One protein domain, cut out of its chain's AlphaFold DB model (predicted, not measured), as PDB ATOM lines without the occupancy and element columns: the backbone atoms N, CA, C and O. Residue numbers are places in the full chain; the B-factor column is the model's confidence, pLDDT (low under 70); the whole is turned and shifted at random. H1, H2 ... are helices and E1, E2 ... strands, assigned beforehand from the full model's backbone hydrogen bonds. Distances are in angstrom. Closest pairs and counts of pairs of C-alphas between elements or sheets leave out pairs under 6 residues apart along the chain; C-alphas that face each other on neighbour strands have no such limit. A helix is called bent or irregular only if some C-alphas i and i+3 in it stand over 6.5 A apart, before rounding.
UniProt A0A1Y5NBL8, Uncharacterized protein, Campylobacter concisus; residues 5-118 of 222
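This is residues 5 to 118 of the 222 residues of an uncharacterized protein of Campylobacter concisus (UniProt A0A1Y5NBL8). One twisted sheet of five strands has three helices over one face and no named helix over the other. H1 and H2 lie side by side as a helical hairpin over the E1, E2 and E3 part of the sheet, and the sheet curls round H3, which follows E5. The printed part has 114 residues, with elements in the order H1, H2, E1, E2, E3, E4, E5, H3; the sheet's order is E1, E2, E3, E4, E5, all antiparallel, and the class is mixed, helices and strands. It is compact, with a radius of gyration of the C-alphas of 13.6 A and spans of 39 by 28 by 27 A.

The strands are E1, residues 49 to 56, 20.4 A long; E2, residues 62 to 68, 19.1 A; E3, residues 73 to 79, 19.4 A; E4, residues 84 to 90, 19.7 A; and E5, residues 95 to 102, 21.3 A. C-alpha 49, where E1 begins, is at (2.474, 41.649, 34.580). The helices are H1, residues 5 to 16, 17.0 A, from C-alpha 5 at (17.256, 41.499, 29.801); H2, residues 31 to 43, 18.7 A; and H3, residues 103 to 118, 23.7 A, ending with C-alpha 118 at (-7.520, 38.831, 36.267). H3 is irregular: C-alphas 104 and 107 are 7.6 A apart.

E1 to E5 form a meander, each strand the antiparallel neighbour of the one before, with E1 and E5 as edge strands. Within hydrogen-bond range are N 53 and O 65, 2.9 A, between E1 and E2; N 66 and O 74, 2.8 A, between E2 and E3; N 77 and O 86, 2.8 A, between E3 and E4; and N 85 and O 101, 2.8 A, between E4 and E5. The three helices on one face of the sheet make two layers, helices and sheet. H1 is over E1 and H2 over E2 and, only just, E3 with 3 C-alphas, each at a height over the sheet of 9.1 A; both run along the strands. The closest C-alphas of H3 and E4 are those of Ile 103 and Glu 84, 5.5 A apart. H1 and H2 touch, a hairpin at a shallow tilt of 9 degrees, opposite ways, with the C-alphas of Glu 8 and Ile 38 closest at 6.0 A. H2, with residues 40 to 43 alone, and H3, with residues 106 to 107 alone, only just touch, with 3 pairs of C-alphas within 8 A; the closest are those of Ile 40 and Ala 107, 5.8 A. H1 and H3 are apart. In H2 every O i to N i+4 pair is within hydrogen-bond range; in H1 6 of 8 are, and in H3 10 of 12.

The C-alphas farthest apart are those of Gly 24 and Lys 118, 40.2 A. The printed part has no cut. The link from H1 to H2, 14 residues, is long; the other links are tight. The mean pLDDT of the printed part is 79.6, and residues 17 to 27 and 97 to 99 are under 70.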
ATOM      1  N   LYS A   5      15.799  41.344  29.670       87.25
ATOM      2  CA  LYS A   5      17.256  41.499  29.801       87.25
ATOM      3  C   LYS A   5      17.650  42.238  31.076       87.25
ATOM      4  O   LYS A   5      18.633  41.871  31.705       87.25
ATOM      5  N   GLU A   6      16.895  43.265  31.456       90.38
ATOM      6  CA  GLU A   6      17.139  43.997  32.704       90.38
ATOM      7  C   GLU A   6      16.812  43.142  33.927       90.38
ATOM      8  O   GLU A   6      17.555  43.175  34.904       90.38
ATOM      9  N   ILE A   7      15.737  42.353  33.878       90.25
ATOM     10  CA  ILE A   7      15.355  41.453  34.976       90.25
ATOM     11  C   ILE A   7      16.404  40.347  35.146       90.25
ATOM     12  O   ILE A   7      16.861  40.097  36.256       90.25
ATOM     13  N   GLU A   8      16.856  39.738  34.048       91.19
ATOM     14  CA  GLU A   8      17.940  38.752  34.066       91.19
ATOM     15  C   GLU A   8      19.241  39.344  34.611       91.19
ATOM     16  O   GLU A   8      19.888  38.721  35.449       91.19
ATOM     17  N   ALA A   9      19.606  40.559  34.190       89.62
ATOM     18  CA  ALA A   9      20.779  41.248  34.718       89.62
ATOM     19  C   ALA A   9      20.657  41.505  36.228       89.62
ATOM     20  O   ALA A   9      21.618  41.284  36.957       89.62
ATOM     21  N   LYS A  10      19.475  41.903  36.720       90.75
ATOM     22  CA  LYS A  10      19.220  42.053  38.162       90.75
ATOM     23  C   LYS A  10      19.412  40.739  38.916       90.75
ATOM     24  O   LYS A  10      20.074  40.751  39.945       90.75
ATOM     25  N   ILE A  11      18.886  39.626  38.396       89.94
ATOM     26  CA  ILE A  11      19.059  38.297  39.006       89.94
ATOM     27  C   ILE A  11      20.540  37.898  39.030       89.94
ATOM     28  O   ILE A  11      21.033  37.432  40.050       89.94
ATOM     29  N   LEU A  12      21.267  38.101  37.929       90.00
ATOM     30  CA  LEU A  12      22.695  37.779  37.863       90.00
ATOM     31  C   LEU A  12      23.528  38.647  38.806       90.00
ATOM     32  O   LEU A  12      24.435  38.129  39.449       90.00
ATOM     33  N   ASN A  13      23.186  39.927  38.953       88.44
ATOM     34  CA  ASN A  13      23.847  40.812  39.909       88.44
ATOM     35  C   ASN A  13      23.665  40.338  41.360       88.44
ATOM     36  O   ASN A  13      24.520  40.631  42.189       88.44
ATOM     37  N   LEU A  14      22.606  39.577  41.679       84.12
ATOM     38  CA  LEU A  14      22.462  38.970  43.007       84.12
ATOM     39  C   LEU A  14      23.567  37.954  43.318       84.12
ATOM     40  O   LEU A  14      23.922  37.799  44.477       84.12
ATOM     41  N   LEU A  15      24.147  37.298  42.307       81.06
ATOM     42  CA  LEU A  15      25.279  36.378  42.501       81.06
ATOM     43  C   LEU A  15      26.573  37.107  42.868       81.06
ATOM     44  O   LEU A  15      27.486  36.510  43.430       81.06
ATOM     45  N   GLU A  16      26.667  38.393  42.534       77.19
ATOM     46  CA  GLU A  16      27.787  39.245  42.928       77.19
ATOM     47  C   GLU A  16      27.579  39.847  44.329       77.19
ATOM     48  O   GLU A  16      28.527  40.359  44.937       77.19
ATOM     49  N   LEU A  17      26.353  39.767  44.869       67.56
ATOM     50  CA  LEU A  17      26.061  40.168  46.238       67.56
ATOM     51  C   LEU A  17      26.632  39.127  47.197       67.56
ATOM     52  O   LEU A  17      26.154  38.004  47.307       67.56
ATOM     53  N   LYS A  18      27.653  39.541  47.946       58.38
ATOM     54  CA  LYS A  18      28.310  38.694  48.946       58.38
ATOM     55  C   LYS A  18      27.442  38.391  50.177       58.38
ATOM     56  O   LYS A  18      27.887  37.609  51.006       58.38
ATOM     57  N   LYS A  19      26.292  39.061  50.353       57.19
ATOM     58  CA  LYS A  19      25.379  38.930  51.510       57.19
ATOM     59  C   LYS A  19      23.941  39.332  51.143       57.19
ATOM     60  O   LYS A  19      23.763  40.283  50.377       57.19
ATOM     61  N   GLY A  20      22.950  38.652  51.731       54.25
ATOM     62  CA  GLY A  20      21.532  39.053  51.764       54.25
ATOM     63  C   GLY A  20      21.306  40.460  52.349       54.25
ATOM     64  O   GLY A  20      22.229  41.083  52.882       54.25
ATOM     65  N   TRP A  21      20.094  41.004  52.191       50.69
ATOM     66  CA  TRP A  21      19.826  42.449  52.272       50.69
ATOM     67  C   TRP A  21      20.032  43.117  53.638       50.69
ATOM     68  O   TRP A  21      20.024  44.345  53.669       50.69
ATOM     69  N   ASN A  22      20.270  42.405  54.744       43.53
ATOM     70  CA  ASN A  22      20.481  43.060  56.036       43.53
ATOM     71  C   ASN A  22      21.383  42.269  57.011       43.53
ATOM     72  O   ASN A  22      21.322  41.053  57.123       43.53
ATOM     73  N   TYR A  23      22.215  43.007  57.754       43.19
ATOM     74  CA  TYR A  23      22.920  42.585  58.981       43.19
ATOM     75  C   TYR A  23      24.030  41.527  58.909       43.19
ATOM     76  O   TYR A  23      24.256  40.805  59.870       43.19
ATOM     77  N   GLY A  24      24.846  41.496  57.854       44.25
ATOM     78  CA  GLY A  24      26.198  40.925  57.976       44.25
ATOM     79  C   GLY A  24      26.297  39.399  58.148       44.25
ATOM     80  O   GLY A  24      27.426  38.906  58.159       44.25
ATOM     81  N   GLU A  25      25.175  38.679  58.177       51.88
ATOM     82  CA  GLU A  25      25.073  37.222  58.377       51.88
ATOM     83  C   GLU A  25      24.133  36.529  57.365       51.88
ATOM     84  O   GLU A  25      23.716  35.402  57.589       51.88
ATOM     85  N   GLY A  26      23.786  37.173  56.245       56.66
ATOM     86  CA  GLY A  26      23.008  36.517  55.185       56.66
ATOM     87  C   GLY A  26      23.846  35.518  54.380       56.66
ATOM     88  O   GLY A  26      25.025  35.787  54.117       56.66
ATOM     89  N   GLU A  27      23.239  34.403  53.964       63.88
ATOM     90  CA  GLU A  27      23.880  33.448  53.048       63.88
ATOM     91  C   GLU A  27      24.144  34.089  51.675       63.88
ATOM     92  O   GLU A  27      23.433  34.998  51.228       63.88
ATOM     93  N   GLU A  28      25.199  33.629  50.999       75.00
ATOM     94  CA  GLU A  28      25.417  33.965  49.594       75.00
ATOM     95  C   GLU A  28      24.275  33.388  48.748       75.00
ATOM     96  O   GLU A  28      23.782  32.287  49.005       75.00
ATOM     97  N   ILE A  29      23.860  34.122  47.715       79.75
ATOM     98  CA  ILE A  29      22.808  33.645  46.819       79.75
ATOM     99  C   ILE A  29      23.294  32.400  46.088       79.75
ATOM    100  O   ILE A  29      24.307  32.422  45.381       79.75
ATOM    101  N   ARG A  30      22.529  31.315  46.214       82.88
ATOM    102  CA  ARG A  30      22.850  30.054  45.546       82.88
ATOM    103  C   ARG A  30      22.686  30.211  44.042       82.88
ATOM    104  O   ARG A  30      21.671  30.703  43.537       82.88
ATOM    105  N   LYS A  31      23.698  29.759  43.308       86.44
ATOM    106  CA  LYS A  31      23.769  29.877  41.847       86.44
ATOM    107  C   LYS A  31      22.579  29.207  41.161       86.44
ATOM    108  O   LYS A  31      22.046  29.719  40.177       86.44
ATOM    109  N   GLU A  32      22.147  28.084  41.712       87.00
ATOM    110  CA  GLU A  32      21.018  27.283  41.262       87.00
ATOM    111  C   GLU A  32      19.709  28.071  41.377       87.00
ATOM    112  O   GLU A  32      18.957  28.141  40.402       87.00
ATOM    113  N   ASN A  33      19.483  28.751  42.508       84.81
ATOM    114  CA  ASN A  33      18.302  29.588  42.736       84.81
ATOM    115  C   ASN A  33      18.220  30.731  41.713       84.81
ATOM    116  O   ASN A  33      17.166  30.955  41.117       84.81
ATOM    117  N   ALA A  34      19.342  31.400  41.420       87.19
ATOM    118  CA  ALA A  34      19.392  32.450  40.399       87.19
ATOM    119  C   ALA A  34      19.088  31.923  38.985       87.19
ATOM    120  O   ALA A  34      18.354  32.550  38.217       87.19
ATOM    121  N   TYR A  35      19.610  30.752  38.620       88.81
ATOM    122  CA  TYR A  35      19.328  30.154  37.313       88.81
ATOM    123  C   TYR A  35      17.886  29.680  37.168       88.81
ATOM    124  O   TYR A  35      17.290  29.859  36.102       88.81
ATOM    125  N   ILE A  36      17.302  29.133  38.232       87.38
ATOM    126  CA  ILE A  36      15.885  28.771  38.259       87.38
ATOM    127  C   ILE A  36      15.017  30.023  38.148       87.38
ATOM    128  O   ILE A  36      14.086  30.032  37.344       87.38
ATOM    129  N   ALA A  37      15.360  31.103  38.853       88.94
ATOM    130  CA  ALA A  37      14.663  32.380  38.749       88.94
ATOM    131  C   ALA A  37      14.646  32.904  37.304       88.94
ATOM    132  O   ALA A  37      13.586  33.233  36.772       88.94
ATOM    133  N   ILE A  38      15.795  32.885  36.616       89.19
ATOM    134  CA  ILE A  38      15.887  33.253  35.192       89.19
ATOM    135  C   ILE A  38      15.006  32.339  34.329       89.19
ATOM    136  O   ILE A  38      14.291  32.816  33.444       89.19
ATOM    137  N   ALA A  39      15.037  31.027  34.568       87.62
ATOM    138  CA  ALA A  39      14.230  30.072  33.814       87.62
ATOM    139  C   ALA A  39      12.720  30.299  34.004       87.62
ATOM    140  O   ALA A  39      11.962  30.186  33.038       87.62
ATOM    141  N   ILE A  40      12.286  30.642  35.220       87.38
ATOM    142  CA  ILE A  40      10.897  30.985  35.542       87.38
ATOM    143  C   ILE A  40      10.492  32.267  34.811       87.38
ATOM    144  O   ILE A  40       9.510  32.252  34.067       87.38
ATOM    145  N   VAL A  41      11.275  33.341  34.945       88.62
ATOM    146  CA  VAL A  41      10.998  34.637  34.301       88.62
ATOM    147  C   VAL A  41      10.891  34.495  32.779       88.62
ATOM    148  O   VAL A  41       9.981  35.048  32.174       88.62
ATOM    149  N   ARG A  42      11.750  33.687  32.145       84.62
ATOM    150  CA  ARG A  42      11.682  33.419  30.695       84.62
ATOM    151  C   ARG A  42      10.446  32.635  30.255       84.62
ATOM    152  O   ARG A  42      10.049  32.740  29.097       84.62
ATOM    153  N   LYS A  43       9.877  31.800  31.130       84.12
ATOM    154  CA  LYS A  43       8.671  31.007  30.835       84.12
ATOM    155  C   LYS A  43       7.376  31.788  31.044       84.12
ATOM    156  O   LYS A  43       6.333  31.364  30.548       84.12
ATOM    157  N   ILE A  44       7.426  32.887  31.789       80.44
ATOM    158  CA  ILE A  44       6.260  33.698  32.121       80.44
ATOM    159  C   ILE A  44       6.265  34.937  31.229       80.44
ATOM    160  O   ILE A  44       6.942  35.921  31.500       80.44
ATOM    161  N   ASP A  45       5.482  34.870  30.158       72.94
ATOM    162  CA  ASP A  45       5.216  35.993  29.261       72.94
ATOM    163  C   ASP A  45       3.715  36.298  29.295       72.94
ATOM    164  O   ASP A  45       2.920  35.689  28.577       72.94
ATOM    165  N   ASP A  46       3.312  37.188  30.205       74.56
ATOM    166  CA  ASP A  46       1.928  37.641  30.331       74.56
ATOM    167  C   ASP A  46       1.877  39.172  30.371       74.56
ATOM    168  O   ASP A  46       2.525  39.820  31.192       74.56
ATOM    169  N   GLU A  47       1.071  39.767  29.487       81.25
ATOM    170  CA  GLU A  47       0.921  41.220  29.388       81.25
ATOM    171  C   GLU A  47       0.298  41.869  30.631       81.25
ATOM    172  O   GLU A  47       0.268  43.098  30.730       81.25
ATOM    173  N   TYR A  48      -0.270  41.072  31.532       79.19
ATOM    174  CA  TYR A  48      -0.877  41.531  32.774       79.19
ATOM    175  C   TYR A  48       0.135  41.804  33.879       79.19
ATOM    176  O   TYR A  48      -0.196  42.483  34.848       79.19
ATOM    177  N   ILE A  49       1.361  41.318  33.708       84.75
ATOM    178  CA  ILE A  49       2.474  41.649  34.580       84.75
ATOM    179  C   ILE A  49       2.977  43.037  34.185       84.75
ATOM    180  O   ILE A  49       3.341  43.299  33.034       84.75
ATOM    181  N   GLU A  50       2.974  43.944  35.151       88.25
ATOM    182  CA  GLU A  50       3.488  45.300  35.013       88.25
ATOM    183  C   GLU A  50       4.997  45.352  35.267       88.25
ATOM    184  O   GLU A  50       5.730  46.034  34.545       88.25
ATOM    185  N   GLY A  51       5.476  44.572  36.238       89.38
ATOM    186  CA  GLY A  51       6.885  44.507  36.606       89.38
ATOM    187  C   GLY A  51       7.232  43.228  37.356       89.38
ATOM    188  O   GLY A  51       6.364  42.583  37.933       89.38
ATOM    189  N   ILE A  52       8.519  42.879  37.354       92.56
ATOM    190  CA  ILE A  52       9.066  41.820  38.206       92.56
ATOM    191  C   ILE A  52      10.129  42.457  39.097       92.56
ATOM    192  O   ILE A  52      11.132  42.978  38.589       92.56
ATOM    193  N   ASN A  53       9.887  42.459  40.406       91.69
ATOM    194  CA  ASN A  53      10.900  42.817  41.386       91.69
ATOM    195  C   ASN A  53      11.715  41.574  41.745       91.69
ATOM    196  O   ASN A  53      11.190  40.463  41.775       91.69
ATOM    197  N   VAL A  54      13.008  41.769  41.969       90.44
ATOM    198  CA  VAL A  54      13.946  40.682  42.246       90.44
ATOM    199  C   VAL A  54      14.729  41.069  43.483       90.44
ATOM    200  O   VAL A  54      15.427  42.086  43.475       90.44
ATOM    201  N   THR A  55      14.623  40.261  44.530       87.81
ATOM    202  CA  THR A  55      15.304  40.499  45.802       87.81
ATOM    203  C   THR A  55      15.952  39.216  46.319       87.81
ATOM    204  O   THR A  55      15.440  38.122  46.077       87.81
ATOM    205  N   PRO A  56      17.108  39.313  46.994       84.12
ATOM    206  CA  PRO A  56      17.659  38.185  47.728       84.12
ATOM    207  C   PRO A  56      16.892  37.995  49.042       84.12
ATOM    208  O   PRO A  56      16.427  38.975  49.632       84.12
ATOM    209  N   THR A  57      16.801  36.758  49.521       79.69
ATOM    210  CA  THR A  57      16.332  36.458  50.881       79.69
ATOM    211  C   THR A  57      17.512  36.355  51.845       79.69
ATOM    212  O   THR A  57      18.671  36.255  51.430       79.69
ATOM    213  N   ASP A  58      17.227  36.358  53.147       75.44
ATOM    214  CA  ASP A  58      18.260  36.171  54.173       75.44
ATOM    215  C   ASP A  58      18.829  34.733  54.184       75.44
ATOM    216  O   ASP A  58      19.919  34.506  54.709       75.44
ATOM    217  N   TYR A  59      18.141  33.788  53.531       75.19
ATOM    218  CA  TYR A  59      18.496  32.366  53.436       75.19
ATOM    219  C   TYR A  59      19.196  31.990  52.114       75.19
ATOM    220  O   TYR A  59      19.258  30.819  51.752       75.19
ATOM    221  N   GLY A  60      19.702  32.967  51.351       75.75
ATOM    222  CA  GLY A  60      20.413  32.691  50.093       75.75
ATOM    223  C   GLY A  60      19.495  32.277  48.932       75.75
ATOM    224  O   GLY A  60      19.948  31.715  47.923       75.75
ATOM    225  N   GLU A  61      18.199  32.567  49.041       82.62
ATOM    226  CA  GLU A  61      17.200  32.325  48.001       82.62
ATOM    227  C   GLU A  61      16.968  33.580  47.158       82.62
ATOM    228  O   GLU A  61      17.297  34.705  47.541       82.62
ATOM    229  N   VAL A  62      16.355  33.380  45.994       85.00
ATOM    230  CA  VAL A  62      15.880  34.477  45.150       85.00
ATOM    231  C   VAL A  62      14.371  34.572  45.303       85.00
ATOM    232  O   VAL A  62      13.665  33.595  45.047       85.00
ATOM    233  N   ASN A  63      13.892  35.753  45.682       89.00
ATOM    234  CA  ASN A  63      12.482  36.098  45.635       89.00
ATOM    235  C   ASN A  63      12.161  36.851  44.335       89.00
ATOM    236  O   ASN A  63      12.890  37.759  43.913       89.00
ATOM    237  N   LEU A  64      11.058  36.458  43.703       92.00
ATOM    238  CA  LEU A  64      10.493  37.103  42.524       92.00
ATOM    239  C   LEU A  64       9.094  37.618  42.852       92.00
ATOM    240  O   LEU A  64       8.183  36.815  43.046       92.00
ATOM    241  N   ASP A  65       8.910  38.937  42.822       92.75
ATOM    242  CA  ASP A  65       7.589  39.549  42.964       92.75
ATOM    243  C   ASP A  65       7.054  39.942  41.585       92.75
ATOM    244  O   ASP A  65       7.549  40.875  40.946       92.75
ATOM    245  N   PHE A  66       6.033  39.234  41.115       91.44
ATOM    246  CA  PHE A  66       5.309  39.552  39.890       91.44
ATOM    247  C   PHE A  66       4.206  40.560  40.212       91.44
ATOM    248  O   PHE A  66       3.125  40.185  40.665       91.44
ATOM    249  N   ASN A  67       4.476  41.836  39.953       92.12
ATOM    250  CA  ASN A  67       3.516  42.918  40.146       92.12
ATOM    251  C   ASN A  67       2.544  42.958  38.967       92.12
ATOM    252  O   ASN A  67       2.957  43.061  37.804       92.12
ATOM    253  N   LEU A  68       1.252  42.873  39.261       88.62
ATOM    254  CA  LEU A  68       0.177  42.830  38.278       88.62
ATOM    255  C   LEU A  68      -0.467  44.209  38.111       88.62
ATOM    256  O   LEU A  68      -0.488  45.029  39.023       88.62
ATOM    257  N   LYS A  69      -1.073  44.449  36.945       85.81
ATOM    258  CA  LYS A  69      -1.705  45.739  36.597       85.81
ATOM    259  C   LYS A  69      -2.853  46.179  37.511       85.81
ATOM    260  O   LYS A  69      -3.251  47.338  37.467       85.81
ATOM    261  N   ASN A  70      -3.443  45.258  38.267       80.81
ATOM    262  CA  ASN A  70      -4.492  45.559  39.243       80.81
ATOM    263  C   ASN A  70      -3.941  45.883  40.642       80.81
ATOM    264  O   ASN A  70      -4.733  46.103  41.555       80.81
ATOM    265  N   GLY A  71      -2.617  45.920  40.808       84.88
ATOM    266  CA  GLY A  71      -1.961  46.161  42.090       84.88
ATOM    267  C   GLY A  71      -1.816  44.918  42.967       84.88
ATOM    268  O   GLY A  71      -1.345  45.056  44.089       84.88
ATOM    269  N   ASP A  72      -2.202  43.734  42.482       88.94
ATOM    270  CA  ASP A  72      -1.880  42.473  43.153       88.94
ATOM    271  C   ASP A  72      -0.419  42.084  42.874       88.94
ATOM    272  O   ASP A  72       0.132  42.392  41.810       88.94
ATOM    273  N   THR A  73       0.177  41.323  43.786       91.12
ATOM    274  CA  THR A  73       1.537  40.796  43.669       91.12
ATOM    275  C   THR A  73       1.537  39.291  43.901       91.12
ATOM    276  O   THR A  73       0.937  38.781  44.846       91.12
ATOM    277  N   ILE A  74       2.215  38.551  43.024       90.12
ATOM    278  CA  ILE A  74       2.505  37.128  43.231       90.12
ATOM    279  C   ILE A  74       3.977  37.024  43.610       90.12
ATOM    280  O   ILE A  74       4.830  37.315  42.773       90.12
ATOM    281  N   SER A  75       4.274  36.600  44.833       90.06
ATOM    282  CA  SER A  75       5.646  36.457  45.332       90.06
ATOM    283  C   SER A  75       6.066  34.995  45.339       90.06
ATOM    284  O   SER A  75       5.280  34.108  45.687       90.06
ATOM    285  N   VAL A  76       7.298  34.734  44.906       88.75
ATOM    286  CA  VAL A  76       7.808  33.388  44.629       88.75
ATOM    287  C   VAL A  76       9.220  33.242  45.185       88.75
ATOM    288  O   VAL A  76      10.157  33.842  44.665       88.75
ATOM    289  N   PHE A  77       9.359  32.373  46.183       85.69
ATOM    290  CA  PHE A  77      10.604  32.042  46.873       85.69
ATOM    291  C   PHE A  77      11.129  30.716  46.345       85.69
ATOM    292  O   PHE A  77      10.419  29.706  46.355       85.69
ATOM    293  N   ILE A  78      12.363  30.725  45.852       80.38
ATOM    294  CA  ILE A  78      12.966  29.567  45.196       80.38
ATOM    295  C   ILE A  78      13.972  28.910  46.139       80.38
ATOM    296  O   ILE A  78      15.049  29.468  46.346       80.38
ATOM    297  N   ASP A  79      13.653  27.704  46.616       77.25
ATOM    298  CA  ASP A  79      14.570  26.852  47.376       77.25
ATOM    299  C   ASP A  79      14.930  25.592  46.569       77.25
ATOM    300  O   ASP A  79      14.221  24.579  46.540       77.25
ATOM    301  N   TYR A  80      16.072  25.652  45.881       74.06
ATOM    302  CA  TYR A  80      16.585  24.518  45.122       74.06
ATOM    303  C   TYR A  80      16.925  23.298  45.986       74.06
ATOM    304  O   TYR A  80      16.718  22.175  45.519       74.06
ATOM    305  N   GLU A  81      17.432  23.475  47.211       75.25
ATOM    306  CA  GLU A  81      17.865  22.336  48.038       75.25
ATOM    307  C   GLU A  81      16.686  21.443  48.418       75.25
ATOM    308  O   GLU A  81      16.813  20.215  48.422       75.25
ATOM    309  N   GLN A  82      15.522  22.048  48.648       75.25
ATOM    310  CA  GLN A  82      14.284  21.318  48.914       75.25
ATOM    311  C   GLN A  82      13.535  20.910  47.638       75.25
ATOM    312  O   GLN A  82      12.563  20.160  47.707       75.25
ATOM    313  N   ASN A  83      14.009  21.322  46.455       75.31
ATOM    314  CA  ASN A  83      13.327  21.150  45.166       75.31
ATOM    315  C   ASN A  83      11.890  21.717  45.176       75.31
ATOM    316  O   ASN A  83      10.974  21.217  44.505       75.31
ATOM    317  N   GLU A  84      11.702  22.781  45.946       77.88
ATOM    318  CA  GLU A  84      10.411  23.363  46.264       77.88
ATOM    319  C   GLU A  84      10.429  24.864  45.996       77.88
ATOM    320  O   GLU A  84      11.450  25.547  46.023       77.88
ATOM    321  N   VAL A  85       9.254  25.372  45.662       76.50
ATOM    322  CA  VAL A  85       9.003  26.793  45.526       76.50
ATOM    323  C   VAL A  85       7.799  27.121  46.363       76.50
ATOM    324  O   VAL A  85       6.747  26.482  46.269       76.50
ATOM    325  N   THR A  86       7.982  28.154  47.157       81.50
ATOM    326  CA  THR A  86       7.012  28.626  48.121       81.50
ATOM    327  C   THR A  86       6.474  29.935  47.565       81.50
ATOM    328  O   THR A  86       7.243  30.835  47.244       81.50
ATOM    329  N   SER A  87       5.164  30.028  47.336       80.75
ATOM    330  CA  SER A  87       4.557  31.228  46.743       80.75
ATOM    331  C   SER A  87       3.318  31.685  47.490       80.75
ATOM    332  O   SER A  87       2.503  30.842  47.882       80.75
ATOM    333  N   TYR A  88       3.133  32.999  47.577       80.19
ATOM    334  CA  TYR A  88       1.911  33.633  48.066       80.19
ATOM    335  C   TYR A  88       1.393  34.667  47.064       80.19
ATOM    336  O   TYR A  88       2.116  35.126  46.177       80.19
ATOM    337  N   VAL A  89       0.115  35.019  47.200       81.06
ATOM    338  CA  VAL A  89      -0.502  36.110  46.439       81.06
ATOM    339  C   VAL A  89      -0.959  37.182  47.409       81.06
ATOM    340  O   VAL A  89      -1.880  36.955  48.193       81.06
ATOM    341  N   GLU A  90      -0.341  38.348  47.324       83.50
ATOM    342  CA  GLU A  90      -0.763  39.550  48.027       83.50
ATOM    343  C   GLU A  90      -1.723  40.335  47.133       83.50
ATOM    344  O   GLU A  90      -1.443  40.636  45.974       83.50
ATOM    345  N   THR A  91      -2.901  40.623  47.664       79.12
ATOM    346  CA  THR A  91      -3.914  41.458  47.024       79.12
ATOM    347  C   THR A  91      -4.185  42.661  47.915       79.12
ATOM    348  O   THR A  91      -3.830  42.658  49.090       79.12
ATOM    349  N   GLN A  92      -4.885  43.669  47.398       74.31
ATOM    350  CA  GLN A  92      -5.255  44.842  48.205       74.31
ATOM    351  C   GLN A  92      -6.058  44.510  49.476       74.31
ATOM    352  O   GLN A  92      -6.030  45.288  50.427       74.31
ATOM    353  N   ASP A  93      -6.779  43.385  49.484       75.06
ATOM    354  CA  ASP A  93      -7.711  43.027  50.559       75.06
ATOM    355  C   ASP A  93      -7.222  41.861  51.433       75.06
ATOM    356  O   ASP A  93      -7.777  41.640  52.508       75.06
ATOM    357  N   ASP A  94      -6.249  41.076  50.962       79.50
ATOM    358  CA  ASP A  94      -5.876  39.795  51.573       79.50
ATOM    359  C   ASP A  94      -4.491  39.305  51.116       79.50
ATOM    360  O   ASP A  94      -4.100  39.520  49.963       79.50
ATOM    361  N   ILE A  95      -3.802  38.572  51.994       80.88
ATOM    362  CA  ILE A  95      -2.584  37.812  51.686       80.88
ATOM    363  C   ILE A  95      -2.947  36.328  51.709       80.88
ATOM    364  O   ILE A  95      -3.327  35.770  52.736       80.88
ATOM    365  N   ARG A  96      -2.832  35.677  50.549       75.94
ATOM    366  CA  ARG A  96      -3.160  34.259  50.374       75.94
ATOM    367  C   ARG A  96      -1.886  33.418  50.323       75.94
ATOM    368  O   ARG A  96      -1.256  33.295  49.270       75.94
ATOM    369  N   ASP A  97      -1.570  32.818  51.464       64.94
ATOM    370  CA  ASP A  97      -0.489  31.851  51.717       64.94
ATOM    371  C   ASP A  97      -0.870  30.421  51.264       64.94
ATOM    372  O   ASP A  97      -2.050  30.108  51.105       64.94
ATOM    373  N   PHE A  98      -0.006  29.404  51.144       58.09
ATOM    374  CA  PHE A  98       1.372  29.251  50.661       58.09
ATOM    375  C   PHE A  98       1.348  27.872  49.982       58.09
ATOM    376  O   PHE A  98       1.313  26.833  50.651       58.09
ATOM    377  N   LYS A  99       1.251  27.823  48.653       66.25
ATOM    378  CA  LYS A  99       1.319  26.542  47.940       66.25
ATOM    379  C   LYS A  99       2.781  26.190  47.749       66.25
ATOM    380  O   LYS A  99       3.470  26.852  46.983       66.25
ATOM    381  N   VAL A 100       3.227  25.139  48.426       71.56
ATOM    382  CA  VAL A 100       4.494  24.486  48.102       71.56
ATOM    383  C   VAL A 100       4.301  23.753  46.782       71.56
ATOM    384  O   VAL A 100       3.461  22.855  46.658       71.56
ATOM    385  N   VAL A 101       5.043  24.178  45.769       76.25
ATOM    386  CA  VAL A 101       5.007  23.595  44.430       76.25
ATOM    387  C   VAL A 101       6.386  23.069  44.093       76.25
ATOM    388  O   VAL A 101       7.393  23.720  44.343       76.25
ATOM    389  N   LYS A 102       6.446  21.905  43.447       79.25
ATOM    390  CA  LYS A 102       7.702  21.444  42.850       79.25
ATOM    391  C   LYS A 102       8.160  22.443  41.795       79.25
ATOM    392  O   LYS A 102       7.333  22.896  40.998       79.25
ATOM    393  N   ILE A 103       9.468  22.687  41.718       76.06
ATOM    394  CA  ILE A 103      10.086  23.629  40.766       76.06
ATOM    395  C   ILE A 103       9.572  23.431  39.326       76.06
ATOM    396  O   ILE A 103       9.266  24.396  38.627       76.06
ATOM    397  N   GLU A 104       9.397  22.181  38.883       74.00
ATOM    398  CA  GLU A 104       8.933  21.853  37.525       74.00
ATOM    399  C   GLU A 104       7.521  22.396  37.198       74.00
ATOM    400  O   GLU A 104       7.227  22.709  36.041       74.00
ATOM    401  N   GLY A 105       6.657  22.565  38.206       75.94
ATOM    402  CA  GLY A 105       5.274  23.036  38.061       75.94
ATOM    403  C   GLY A 105       5.067  24.538  38.282       75.94
ATOM    404  O   GLY A 105       3.969  25.041  38.042       75.94
ATOM    405  N   VAL A 106       6.100  25.268  38.707       81.88
ATOM    406  CA  VAL A 106       5.991  26.660  39.185       81.88
ATOM    407  C   VAL A 106       5.495  27.629  38.128       81.88
ATOM    408  O   VAL A 106       4.583  28.404  38.391       81.88
ATOM    409  N   ALA A 107       6.034  27.565  36.909       80.38
ATOM    410  CA  ALA A 107       5.621  28.485  35.848       80.38
ATOM    411  C   ALA A 107       4.124  28.342  35.519       80.38
ATOM    412  O   ALA A 107       3.425  29.339  35.347       80.38
ATOM    413  N   LYS A 108       3.620  27.101  35.491       77.75
ATOM    414  CA  LYS A 108       2.191  26.824  35.307       77.75
ATOM    415  C   LYS A 108       1.382  27.361  36.485       77.75
ATOM    416  O   LYS A 108       0.335  27.964  36.276       77.75
ATOM    417  N   HIS A 109       1.877  27.166  37.705       81.00
ATOM    418  CA  HIS A 109       1.205  27.653  38.901       81.00
ATOM    419  C   HIS A 109       1.063  29.181  38.902       81.00
ATOM    420  O   HIS A 109      -0.039  29.688  39.094       81.00
ATOM    421  N   ILE A 110       2.136  29.908  38.584       81.50
ATOM    422  CA  ILE A 110       2.115  31.374  38.496       81.50
ATOM    423  C   ILE A 110       1.128  31.836  37.416       81.50
ATOM    424  O   ILE A 110       0.325  32.729  37.665       81.50
ATOM    425  N   GLN A 111       1.109  31.193  36.242       80.00
ATOM    426  CA  GLN A 111       0.132  31.506  35.188       80.00
ATOM    427  C   GLN A 111      -1.321  31.296  35.643       80.00
ATOM    428  O   GLN A 111      -2.185  32.126  35.357       80.00
ATOM    429  N   GLU A 112      -1.605  30.212  36.367       79.62
ATOM    430  CA  GLU A 112      -2.936  29.958  36.928       79.62
ATOM    431  C   GLU A 112      -3.348  31.023  37.956       79.62
ATOM    432  O   GLU A 112      -4.518  31.413  37.991       79.62
ATOM    433  N   GLU A 113      -2.419  31.506  38.782       82.56
ATOM    434  CA  GLU A 113      -2.700  32.565  39.757       82.56
ATOM    435  C   GLU A 113      -2.880  33.937  39.086       82.56
ATOM    436  O   GLU A 113      -3.847  34.630  39.404       82.56
ATOM    437  N   ILE A 114      -2.077  34.289  38.069       81.00
ATOM    438  CA  ILE A 114      -2.277  35.509  37.256       81.00
ATOM    439  C   ILE A 114      -3.700  35.547  36.690       81.00
ATOM    440  O   ILE A 114      -4.394  36.562  36.758       81.00
ATOM    441  N   VAL A 115      -4.155  34.423  36.142       75.94
ATOM    442  CA  VAL A 115      -5.510  34.271  35.607       75.94
ATOM    443  C   VAL A 115      -6.577  34.497  36.678       75.94
ATOM    444  O   VAL A 115      -7.576  35.170  36.418       75.94
ATOM    445  N   LYS A 116      -6.396  33.947  37.881       78.00
ATOM    446  CA  LYS A 116      -7.344  34.162  38.981       78.00
ATOM    447  C   LYS A 116      -7.396  35.628  39.390       78.00
ATOM    448  O   LYS A 116      -8.491  36.144  39.592       78.00
ATOM    449  N   CYS A 117      -6.250  36.308  39.456       77.44
ATOM    450  CA  CYS A 117      -6.198  37.742  39.743       77.44
ATOM    451  C   CYS A 117      -6.932  38.558  38.666       77.44
ATOM    452  O   CYS A 117      -7.768  39.395  39.004       77.44
ATOM    453  N   LYS A 118      -6.748  38.231  37.376       75.81
ATOM    454  CA  LYS A 118      -7.520  38.831  36.267       75.81
ATOM    455  C   LYS A 118      -9.028  38.669  36.453       75.81
ATOM    456  O   LYS A 118      -9.772  39.638  36.328       75.81
TER     457      LYS A 118